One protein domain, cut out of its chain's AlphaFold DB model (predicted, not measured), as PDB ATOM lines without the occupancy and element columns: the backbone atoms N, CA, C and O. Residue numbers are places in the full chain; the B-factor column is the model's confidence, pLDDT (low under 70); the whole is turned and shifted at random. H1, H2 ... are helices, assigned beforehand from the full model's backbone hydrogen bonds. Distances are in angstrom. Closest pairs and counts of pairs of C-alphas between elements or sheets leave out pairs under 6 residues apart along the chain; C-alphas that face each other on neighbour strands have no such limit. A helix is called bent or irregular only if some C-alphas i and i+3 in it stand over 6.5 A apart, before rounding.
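What this domain is: This is residues 87 to 158 of the 158 residues of the protein "DUF1910 domain-containing protein" of Bacillus aquiflavi (UniProt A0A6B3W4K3). Three helices make a small up-and-down bundle, H1 beside H2 and H3, each running against the one before it; a long tail, residues 137 to 158, runs back along its outside. The printed part has 72 residues, with three named helices, H1, H2, H3, and no named strand: all helix. It is compact, radius of gyration of the C-alphas 12.0 A, spanning 33 by 25 by 19 A.

Where its parts are: Find C-alpha 88 at (21.479, 15.047, -0.677); H1, residues 88 to 105, runs 23.8 A from there. It is irregular, C-alphas 90 and 93 being 7.5 A apart, with a kink of 28 degrees near residue 95. H2 is residues 109 to 121, 18.3 A; H3, residues 127 to 136, ends at C-alpha 136, (32.677, 11.640, 16.175).

How they stand to each other: H1, with residues 95 to 103 alone, touches H3, the same way at a shallow tilt of 30 degrees; the closest C-alphas, Val 103 and Ile 136, are 6.1 A apart. H1 and H2 touch as a hairpin, opposite ways at 19 degrees, closest at the C-alphas of Leu 95 and Leu 115, 7.7 A. H2 and H3, also a hairpin, touch at the C-alphas of Ile 112 and Phe 133, 7.6 A. Every O i to N i+4 pair is within hydrogen-bond range in H2 and H3, 12 of 14 in H1.

The domain as a whole: The C-alphas farthest apart, Asn 139 and Met 158, stand 36.8 A apart. Both links between helices are tight, and the printed part has no cut. Residues 152 to 158 are under pLDDT 70.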
ATOM      1  N   ASN A  87      21.655  19.684  -0.831       92.31
ATOM      2  CA  ASN A  87      20.846  18.728  -1.561       92.31
ATOM      3  C   ASN A  87      21.550  17.374  -1.433       92.31
ATOM      4  O   ASN A  87      22.754  17.293  -1.669       92.31
ATOM      5  N   LYS A  88      20.838  16.328  -1.007       91.12
ATOM      6  CA  LYS A  88      21.479  15.047  -0.677       91.12
ATOM      7  C   LYS A  88      22.068  14.357  -1.903       91.12
ATOM      8  O   LYS A  88      23.113  13.738  -1.776       91.12
ATOM      9  N   GLU A  89      21.453  14.503  -3.072       89.31
ATOM     10  CA  GLU A  89      21.884  13.854  -4.312       89.31
ATOM     11  C   GLU A  89      23.217  14.430  -4.812       89.31
ATOM     12  O   GLU A  89      24.145  13.689  -5.118       89.31
ATOM     13  N   SER A  90      23.351  15.758  -4.834       87.94
ATOM     14  CA  SER A  90      24.572  16.440  -5.299       87.94
ATOM     15  C   SER A  90      25.603  16.709  -4.193       87.94
ATOM     16  O   SER A  90      26.794  16.875  -4.461       87.94
ATOM     17  N   GLY A  91      25.165  16.762  -2.935       92.06
ATOM     18  CA  GLY A  91      25.979  17.122  -1.774       92.06
ATOM     19  C   GLY A  91      26.586  15.938  -1.022       92.06
ATOM     20  O   GLY A  91      27.461  16.157  -0.182       92.06
ATOM     21  N   TYR A  92      26.169  14.701  -1.312       94.19
ATOM     22  CA  TYR A  92      26.586  13.506  -0.570       94.19
ATOM     23  C   TYR A  92      28.107  13.364  -0.448       94.19
ATOM     24  O   TYR A  92      28.639  13.228   0.652       94.19
ATOM     25  N   VAL A  93      28.828  13.479  -1.565       93.12
ATOM     26  CA  VAL A  93      30.295  13.339  -1.592       93.12
ATOM     27  C   VAL A  93      30.966  14.371  -0.686       93.12
ATOM     28  O   VAL A  93      31.862  14.046   0.091       93.12
ATOM     29  N   ARG A  94      30.487  15.618  -0.738       94.94
ATOM     30  CA  ARG A  94      30.991  16.723   0.085       94.94
ATOM     31  C   ARG A  94      30.712  16.497   1.566       94.94
ATOM     32  O   ARG A  94      31.576  16.786   2.387       94.94
ATOM     33  N   LEU A  95      29.551  15.940   1.909       96.81
ATOM     34  CA  LEU A  95      29.241  15.531   3.278       96.81
ATOM     35  C   LEU A  95      30.201  14.440   3.761       96.81
ATOM     36  O   LEU A  95      30.782  14.593   4.830       96.81
ATOM     37  N   VAL A  96      30.422  13.384   2.974       95.94
ATOM     38  CA  VAL A  96      31.363  12.310   3.334       95.94
ATOM     39  C   VAL A  96      32.770  12.870   3.551       95.94
ATOM     40  O   VAL A  96      33.414  12.526   4.544       95.94
ATOM     41  N   TRP A  97      33.232  13.787   2.692       95.44
ATOM     42  CA  TRP A  97      34.514  14.475   2.875       95.44
ATOM     43  C   TRP A  97      34.556  15.269   4.177       95.44
ATOM     44  O   TRP A  97      35.495  15.107   4.953       95.44
ATOM     45  N   MET A  98      33.533  16.082   4.449       96.69
ATOM     46  CA  MET A  98      33.466  16.873   5.678       96.69
ATOM     47  C   MET A  98      33.467  15.990   6.923       96.69
ATOM     48  O   MET A  98      34.197  16.287   7.866       96.69
ATOM     49  N   LEU A  99      32.728  14.881   6.930       97.25
ATOM     50  CA  LEU A  99      32.719  13.945   8.055       97.25
ATOM     51  C   LEU A  99      34.075  13.258   8.236       97.25
ATOM     52  O   LEU A  99      34.614  13.252   9.338       97.25
ATOM     53  N   SER A 100      34.672  12.767   7.150       95.50
ATOM     54  CA  SER A 100      35.992  12.119   7.175       95.50
ATOM     55  C   SER A 100      37.074  13.063   7.703       95.50
ATOM     56  O   SER A 100      37.881  12.699   8.554       95.50
ATOM     57  N   ILE A 101      37.061  14.314   7.242       93.94
ATOM     58  CA  ILE A 101      37.975  15.355   7.714       93.94
ATOM     59  C   ILE A 101      37.678  15.718   9.168       93.94
ATOM     60  O   ILE A 101      38.614  15.872   9.946       93.94
ATOM     61  N   GLY A 102      36.402  15.795   9.552       94.69
ATOM     62  CA  GLY A 102      35.970  16.050  10.926       94.69
ATOM     63  C   GLY A 102      36.531  15.031  11.918       94.69
ATOM     64  O   GLY A 102      37.001  15.434  12.983       94.69
ATOM     65  N   VAL A 103      36.572  13.747  11.534       93.88
ATOM     66  CA  VAL A 103      37.259  12.686  12.293       93.88
ATOM     67  C   VAL A 103      38.756  12.981  12.400       93.88
ATOM     68  O   VAL A 103      39.294  13.012  13.503       93.88
ATOM     69  N   MET A 104      39.433  13.230  11.272       91.75
ATOM     70  CA  MET A 104      40.892  13.418  11.240       91.75
ATOM     71  C   MET A 104      41.373  14.622  12.056       91.75
ATOM     72  O   MET A 104      42.455  14.572  12.636       91.75
ATOM     73  N   ILE A 105      40.602  15.712  12.083       91.50
ATOM     74  CA  ILE A 105      41.005  16.956  12.753       91.50
ATOM     75  C   ILE A 105      40.382  17.124  14.141       91.50
ATOM     76  O   ILE A 105      40.657  18.131  14.787       91.50
ATOM     77  N   ASN A 106      39.573  16.171  14.615       91.00
ATOM     78  CA  ASN A 106      38.831  16.258  15.876       91.00
ATOM     79  C   ASN A 106      38.035  17.574  15.993       91.00
ATOM     80  O   ASN A 106      38.331  18.451  16.809       91.00
ATOM     81  N   VAL A 107      37.075  17.757  15.084       90.81
ATOM     82  CA  VAL A 107      36.274  18.984  15.014       90.81
ATOM     83  C   VAL A 107      35.288  19.108  16.185       90.81
ATOM     84  O   VAL A 107      34.881  18.118  16.785       90.81
ATOM     85  N   SER A 108      34.877  20.339  16.508       90.75
ATOM     86  CA  SER A 108      33.906  20.595  17.576       90.75
ATOM     87  C   SER A 108      32.558  19.903  17.333       90.75
ATOM     88  O   SER A 108      32.065  19.837  16.203       90.75
ATOM     89  N   GLN A 109      31.909  19.476  18.420       90.75
ATOM     90  CA  GLN A 109      30.585  18.850  18.350       90.75
ATOM     91  C   GLN A 109      29.524  19.770  17.737       90.75
ATOM     92  O   GLN A 109      28.675  19.310  16.982       90.75
ATOM     93  N   ASN A 110      29.616  21.086  17.963       93.69
ATOM     94  CA  ASN A 110      28.688  22.052  17.372       93.69
ATOM     95  C   ASN A 110      28.693  22.013  15.832       93.69
ATOM     96  O   ASN A 110      27.644  22.125  15.198       93.69
ATOM     97  N   ASN A 111      29.862  21.819  15.215       95.19
ATOM     98  CA  ASN A 111      29.963  21.684  13.762       95.19
ATOM     99  C   ASN A 111      29.327  20.370  13.279       95.19
ATOM    100  O   ASN A 111      28.618  20.350  12.274       95.19
ATOM    101  N   ILE A 112      29.519  19.279  14.024       95.69
ATOM    102  CA  ILE A 112      28.903  17.986  13.707       95.69
ATOM    103  C   ILE A 112      27.384  18.047  13.818       95.69
ATOM    104  O   ILE A 112      26.693  17.564  12.925       95.69
ATOM    105  N   HIS A 113      26.851  18.706  14.846       96.12
ATOM    106  CA  HIS A 113      25.408  18.888  15.019       96.12
ATOM    107  C   HIS A 113      24.767  19.634  13.847       96.12
ATOM    108  O   HIS A 113      23.653  19.306  13.441       96.12
ATOM    109  N   GLN A 114      25.463  20.602  13.248       96.94
ATOM    110  CA  GLN A 114      24.970  21.274  12.043       96.94
ATOM    111  C   GLN A 114      24.903  20.325  10.838       96.94
ATOM    112  O   GLN A 114      23.890  20.302  10.140       96.94
ATOM    113  N   LEU A 115      25.921  19.485  10.624       97.50
ATOM    114  CA  LEU A 115      25.898  18.464   9.566       97.50
ATOM    115  C   LEU A 115      24.813  17.403   9.809       97.50
ATOM    116  O   LEU A 115      24.123  16.996   8.873       97.50
ATOM    117  N   GLN A 116      24.611  16.989  11.063       97.44
ATOM    118  CA  GLN A 116      23.535  16.074  11.448       97.44
ATOM    119  C   GLN A 116      22.156  16.645  11.082       97.44
ATOM    120  O   GLN A 116      21.328  15.913  10.540       97.44
ATOM    121  N   LYS A 117      21.918  17.948  11.301       97.00
ATOM    122  CA  LYS A 117      20.667  18.619  10.900       97.00
ATOM    123  C   LYS A 117      20.431  18.547   9.390       97.00
ATOM    124  O   LYS A 117      19.312  18.263   8.977       97.00
ATOM    125  N   LEU A 118      21.465  18.737   8.561       96.81
ATOM    126  CA  LEU A 118      21.336  18.614   7.098       96.81
ATOM    127  C   LEU A 118      20.883  17.210   6.677       96.81
ATOM    128  O   LEU A 118      20.009  17.054   5.825       96.81
ATOM    129  N   VAL A 119      21.459  16.185   7.307       96.62
ATOM    130  CA  VAL A 119      21.134  14.775   7.053       96.62
ATOM    131  C   VAL A 119      19.718  14.437   7.513       96.62
ATOM    132  O   VAL A 119      18.969  13.800   6.773       96.62
ATOM    133  N   GLN A 120      19.328  14.897   8.703       96.00
ATOM    134  CA  GLN A 120      17.988  14.681   9.250       96.00
ATOM    135  C   GLN A 120      16.912  15.362   8.401       96.00
ATOM    136  O   GLN A 120      15.945  14.709   8.018       96.00
ATOM    137  N   ASN A 121      17.110  16.632   8.041       95.88
ATOM    138  CA  ASN A 121      16.143  17.402   7.256       95.88
ATOM    139  C   ASN A 121      15.957  16.837   5.839       95.88
ATOM    140  O   ASN A 121      14.868  16.923   5.283       95.88
ATOM    141  N   ALA A 122      16.998  16.234   5.256       94.81
ATOM    142  CA  ALA A 122      16.927  15.605   3.934       94.81
ATOM    143  C   ALA A 122      16.439  14.140   3.962       94.81
ATOM    144  O   ALA A 122      16.363  13.495   2.906       94.81
ATOM    145  N   ASN A 123      16.147  13.604   5.153       94.12
ATOM    146  CA  ASN A 123      15.865  12.190   5.395       94.12
ATOM    147  C   ASN A 123      16.916  11.270   4.735       94.12
ATOM    148  O   ASN A 123      16.587  10.317   4.027       94.12
ATOM    149  N   LEU A 124      18.197  11.620   4.894       94.50
ATOM    150  CA  LEU A 124      19.322  10.856   4.361       94.50
ATOM    151  C   LEU A 124      19.667   9.741   5.356       94.50
ATOM    152  O   LEU A 124      20.191   9.999   6.440       94.50
ATOM    153  N   ASN A 125      19.354   8.504   4.975       94.75
ATOM    154  CA  ASN A 125      19.635   7.296   5.746       94.75
ATOM    155  C   ASN A 125      20.684   6.464   4.999       94.75
ATOM    156  O   ASN A 125      20.348   5.745   4.064       94.75
ATOM    157  N   ASP A 126      21.950   6.616   5.379       95.69
ATOM    158  CA  ASP A 126      23.095   6.000   4.704       95.69
ATOM    159  C   ASP A 126      24.062   5.406   5.730       95.69
ATOM    160  O   ASP A 126      24.342   6.013   6.771       95.69
ATOM    161  N   TYR A 127      24.573   4.210   5.429       95.75
ATOM    162  CA  TYR A 127      25.442   3.468   6.336       95.75
ATOM    163  C   TYR A 127      26.742   4.217   6.644       95.75
ATOM    164  O   TYR A 127      27.093   4.367   7.815       95.75
ATOM    165  N   LEU A 128      27.437   4.730   5.622       95.56
ATOM    166  CA  LEU A 128      28.724   5.405   5.793       95.56
ATOM    167  C   LEU A 128      28.571   6.705   6.579       95.56
ATOM    168  O   LEU A 128      29.356   6.983   7.485       95.56
ATOM    169  N   VAL A 129      27.545   7.490   6.257       96.88
ATOM    170  CA  VAL A 129      27.250   8.743   6.960       96.88
ATOM    171  C   VAL A 129      26.956   8.479   8.435       96.88
ATOM    172  O   VAL A 129      27.506   9.159   9.301       96.88
ATOM    173  N   HIS A 130      26.129   7.480   8.754       97.31
ATOM    174  CA  HIS A 130      25.832   7.131  10.145       97.31
ATOM    175  C   HIS A 130      27.043   6.567  10.890       97.31
ATOM    176  O   HIS A 130      27.270   6.945  12.042       97.31
ATOM    177  N   PHE A 131      27.852   5.741  10.228       95.88
ATOM    178  CA  PHE A 131      29.110   5.236  10.768       95.88
ATOM    179  C   PHE A 131      30.076   6.379  11.126       95.88
ATOM    180  O   PHE A 131      30.604   6.419  12.237       95.88
ATOM    181  N   LEU A 132      30.262   7.350  10.223       96.56
ATOM    182  CA  LEU A 132      31.131   8.504  10.466       96.56
ATOM    183  C   LEU A 132      30.570   9.448  11.536       96.56
ATOM    184  O   LEU A 132      31.333   9.975  12.336       96.56
ATOM    185  N   PHE A 133      29.255   9.652  11.617       97.06
ATOM    186  CA  PHE A 133      28.698  10.420  12.732       97.06
ATOM    187  C   PHE A 133      28.938   9.738  14.074       97.06
ATOM    188  O   PHE A 133      29.341  10.409  15.017       97.06
ATOM    189  N   ASN A 134      28.746   8.420  14.163       95.25
ATOM    190  CA  ASN A 134      28.970   7.679  15.402       95.25
ATOM    191  C   ASN A 134      30.447   7.674  15.838       95.25
ATOM    192  O   ASN A 134      30.752   7.568  17.031       95.25
ATOM    193  N   SER A 135      31.392   7.787  14.899       93.00
ATOM    194  CA  SER A 135      32.813   7.878  15.249       93.00
ATOM    195  C   SER A 135      33.162   9.205  15.934       93.00
ATOM    196  O   SER A 135      34.029   9.197  16.807       93.00
ATOM    197  N   ILE A 136      32.442  10.293  15.625       93.31
ATOM    198  CA  ILE A 136      32.677  11.640  16.175       93.31
ATOM    199  C   ILE A 136      31.752  11.958  17.366       93.31
ATOM    200  O   ILE A 136      32.196  12.493  18.380       93.31
ATOM    201  N   ASP A 137      30.468  11.614  17.272       94.31
ATOM    202  CA  ASP A 137      29.446  11.843  18.295       94.31
ATOM    203  C   ASP A 137      28.817  10.513  18.723       94.31
ATOM    204  O   ASP A 137      27.974   9.936  18.033       94.31
ATOM    205  N   LYS A 138      29.199  10.030  19.909       91.50
ATOM    206  CA  LYS A 138      28.699   8.762  20.463       91.50
ATOM    207  C   LYS A 138      27.210   8.794  20.815       91.50
ATOM    208  O   LYS A 138      26.612   7.731  20.989       91.50
ATOM    209  N   ASN A 139      26.588   9.973  20.871       93.94
ATOM    210  CA  ASN A 139      25.140  10.088  21.038       93.94
ATOM    211  C   ASN A 139      24.380   9.814  19.734       93.94
ATOM    212  O   ASN A 139      23.173   9.562  19.768       93.94
ATOM    213  N   TRP A 140      25.065   9.794  18.586       95.00
ATOM    214  CA  TRP A 140      24.475   9.389  17.319       95.00
ATOM    215  C   TRP A 140      24.280   7.870  17.267       95.00
ATOM    216  O   TRP A 140      25.186   7.112  16.920       95.00
ATOM    217  N   ARG A 141      23.072   7.417  17.616       92.44
ATOM    218  CA  ARG A 141      22.705   5.987  17.672       92.44
ATOM    219  C   ARG A 141      22.022   5.457  16.407       92.44
ATOM    220  O   ARG A 141      21.629   4.295  16.376       92.44
ATOM    221  N   LYS A 142      21.838   6.293  15.378       92.69
ATOM    222  CA  LYS A 142      21.245   5.845  14.109       92.69
ATOM    223  C   LYS A 142      22.242   4.978  13.347       92.69
ATOM    224  O   LYS A 142      23.434   5.266  13.341       92.69
ATOM    225  N   THR A 143      21.724   3.966  12.664       92.31
ATOM    226  CA  THR A 143      22.460   3.109  11.735       92.31
ATOM    227  C   THR A 143      21.589   2.850  10.514       92.31
ATOM    228  O   THR A 143      20.363   2.854  10.620       92.31
ATOM    229  N   ALA A 144      22.219   2.590   9.374       93.00
ATOM    230  CA  ALA A 144      21.554   2.030   8.202       93.00
ATOM    231  C   ALA A 144      22.133   0.638   7.920       93.00
ATOM    232  O   ALA A 144      23.092   0.224   8.570       93.00
ATOM    233  N   LYS A 145      21.536  -0.092   6.978       91.62
ATOM    234  CA  LYS A 145      22.069  -1.377   6.493       91.62
ATOM    235  C   LYS A 145      22.726  -1.258   5.118       91.62
ATOM    236  O   LYS A 145      23.472  -2.143   4.724       91.62
ATOM    237  N   GLU A 146      22.442  -0.171   4.409       92.19
ATOM    238  CA  GLU A 146      22.767   0.001   2.999       92.19
ATOM    239  C   GLU A 146      23.476   1.336   2.773       92.19
ATOM    240  O   GLU A 146      23.275   2.309   3.511       92.19
ATOM    241  N   PHE A 147      24.311   1.363   1.739       90.81
ATOM    242  CA  PHE A 147      24.813   2.602   1.165       90.81
ATOM    243  C   PHE A 147      23.732   3.159   0.244       90.81
ATOM    244  O   PHE A 147      23.233   2.445  -0.622       90.81
ATOM    245  N   LEU A 148      23.382   4.429   0.416       88.44
ATOM    246  CA  LEU A 148      22.367   5.093  -0.398       88.44
ATOM    247  C   LEU A 148      22.843   5.288  -1.845       88.44
ATOM    248  O   LEU A 148      22.039   5.282  -2.771       88.44
ATOM    249  N   PHE A 149      24.155   5.447  -2.034       85.44
ATOM    250  CA  PHE A 149      24.797   5.579  -3.337       85.44
ATOM    251  C   PHE A 149      25.833   4.459  -3.493       85.44
ATOM    252  O   PHE A 149      26.914   4.518  -2.906       85.44
ATOM    253  N   THR A 150      25.461   3.408  -4.230       73.62
ATOM    254  CA  THR A 150      26.250   2.173  -4.395       73.62
ATOM    255  C   THR A 150      27.205   2.207  -5.578       73.62
ATOM    256  O   THR A 150      28.217   1.505  -5.572       73.62
ATOM    257  N   ASP A 151      26.911   3.024  -6.587       70.06
ATOM    258  CA  ASP A 151      27.853   3.258  -7.670       70.06
ATOM    259  C   ASP A 151      29.062   3.992  -7.095       70.06
ATOM    260  O   ASP A 151      28.910   4.935  -6.308       70.06
ATOM    261  N   ARG A 152      30.278   3.550  -7.466       55.41
ATOM    262  CA  ARG A 152      31.512   4.294  -7.165       55.41
ATOM    263  C   ARG A 152      31.207   5.748  -7.445       55.41
ATOM    264  O   ARG A 152      30.742   6.005  -8.549       55.41
ATOM    265  N   ILE A 153      31.456   6.630  -6.471       54.97
ATOM    266  CA  ILE A 153      31.297   8.082  -6.591       54.97
ATOM    267  C   ILE A 153      31.903   8.491  -7.931       54.97
ATOM    268  O   ILE A 153      33.118   8.654  -8.062       54.97
ATOM    269  N   ALA A 154      31.063   8.529  -8.960       38.75
ATOM    270  CA  ALA A 154      31.508   8.801 -10.295       38.75
ATOM    271  C   ALA A 154      31.743  10.293 -10.236       38.75
ATOM    272  O   ALA A 154      30.821  11.065  -9.974       38.75
ATOM    273  N   TYR A 155      32.999  10.695 -10.391       45.69
ATOM    274  CA  TYR A 155      33.309  12.058 -10.762       45.69
ATOM    275  C   TYR A 155      32.610  12.292 -12.106       45.69
ATOM    276  O   TYR A 155      33.207  12.102 -13.163       45.69
ATOM    277  N   SER A 156      31.325  12.657 -12.086       36.19
ATOM    278  CA  SER A 156      30.717  13.365 -13.196       36.19
ATOM    279  C   SER A 156      31.478  14.678 -13.236       36.19
ATOM    280  O   SER A 156      31.271  15.556 -12.392       36.19
ATOM    281  N   MET A 157      32.485  14.709 -14.107       35.03
ATOM    282  CA  MET A 157      33.340  15.857 -14.323       35.03
ATOM    283  C   MET A 157      32.467  17.096 -14.485       35.03
ATOM    284  O   MET A 157      31.508  17.114 -15.256       35.03
ATOM    285  N   MET A 158      32.813  18.070 -13.654       37.25
ATOM    286  CA  MET A 158      32.442  19.467 -13.765       37.25
ATOM    287  C   MET A 158      32.812  20.017 -15.141       37.25
ATOM    288  O   MET A 158      33.870  19.591 -15.660       37.25
TER     289      MET A 158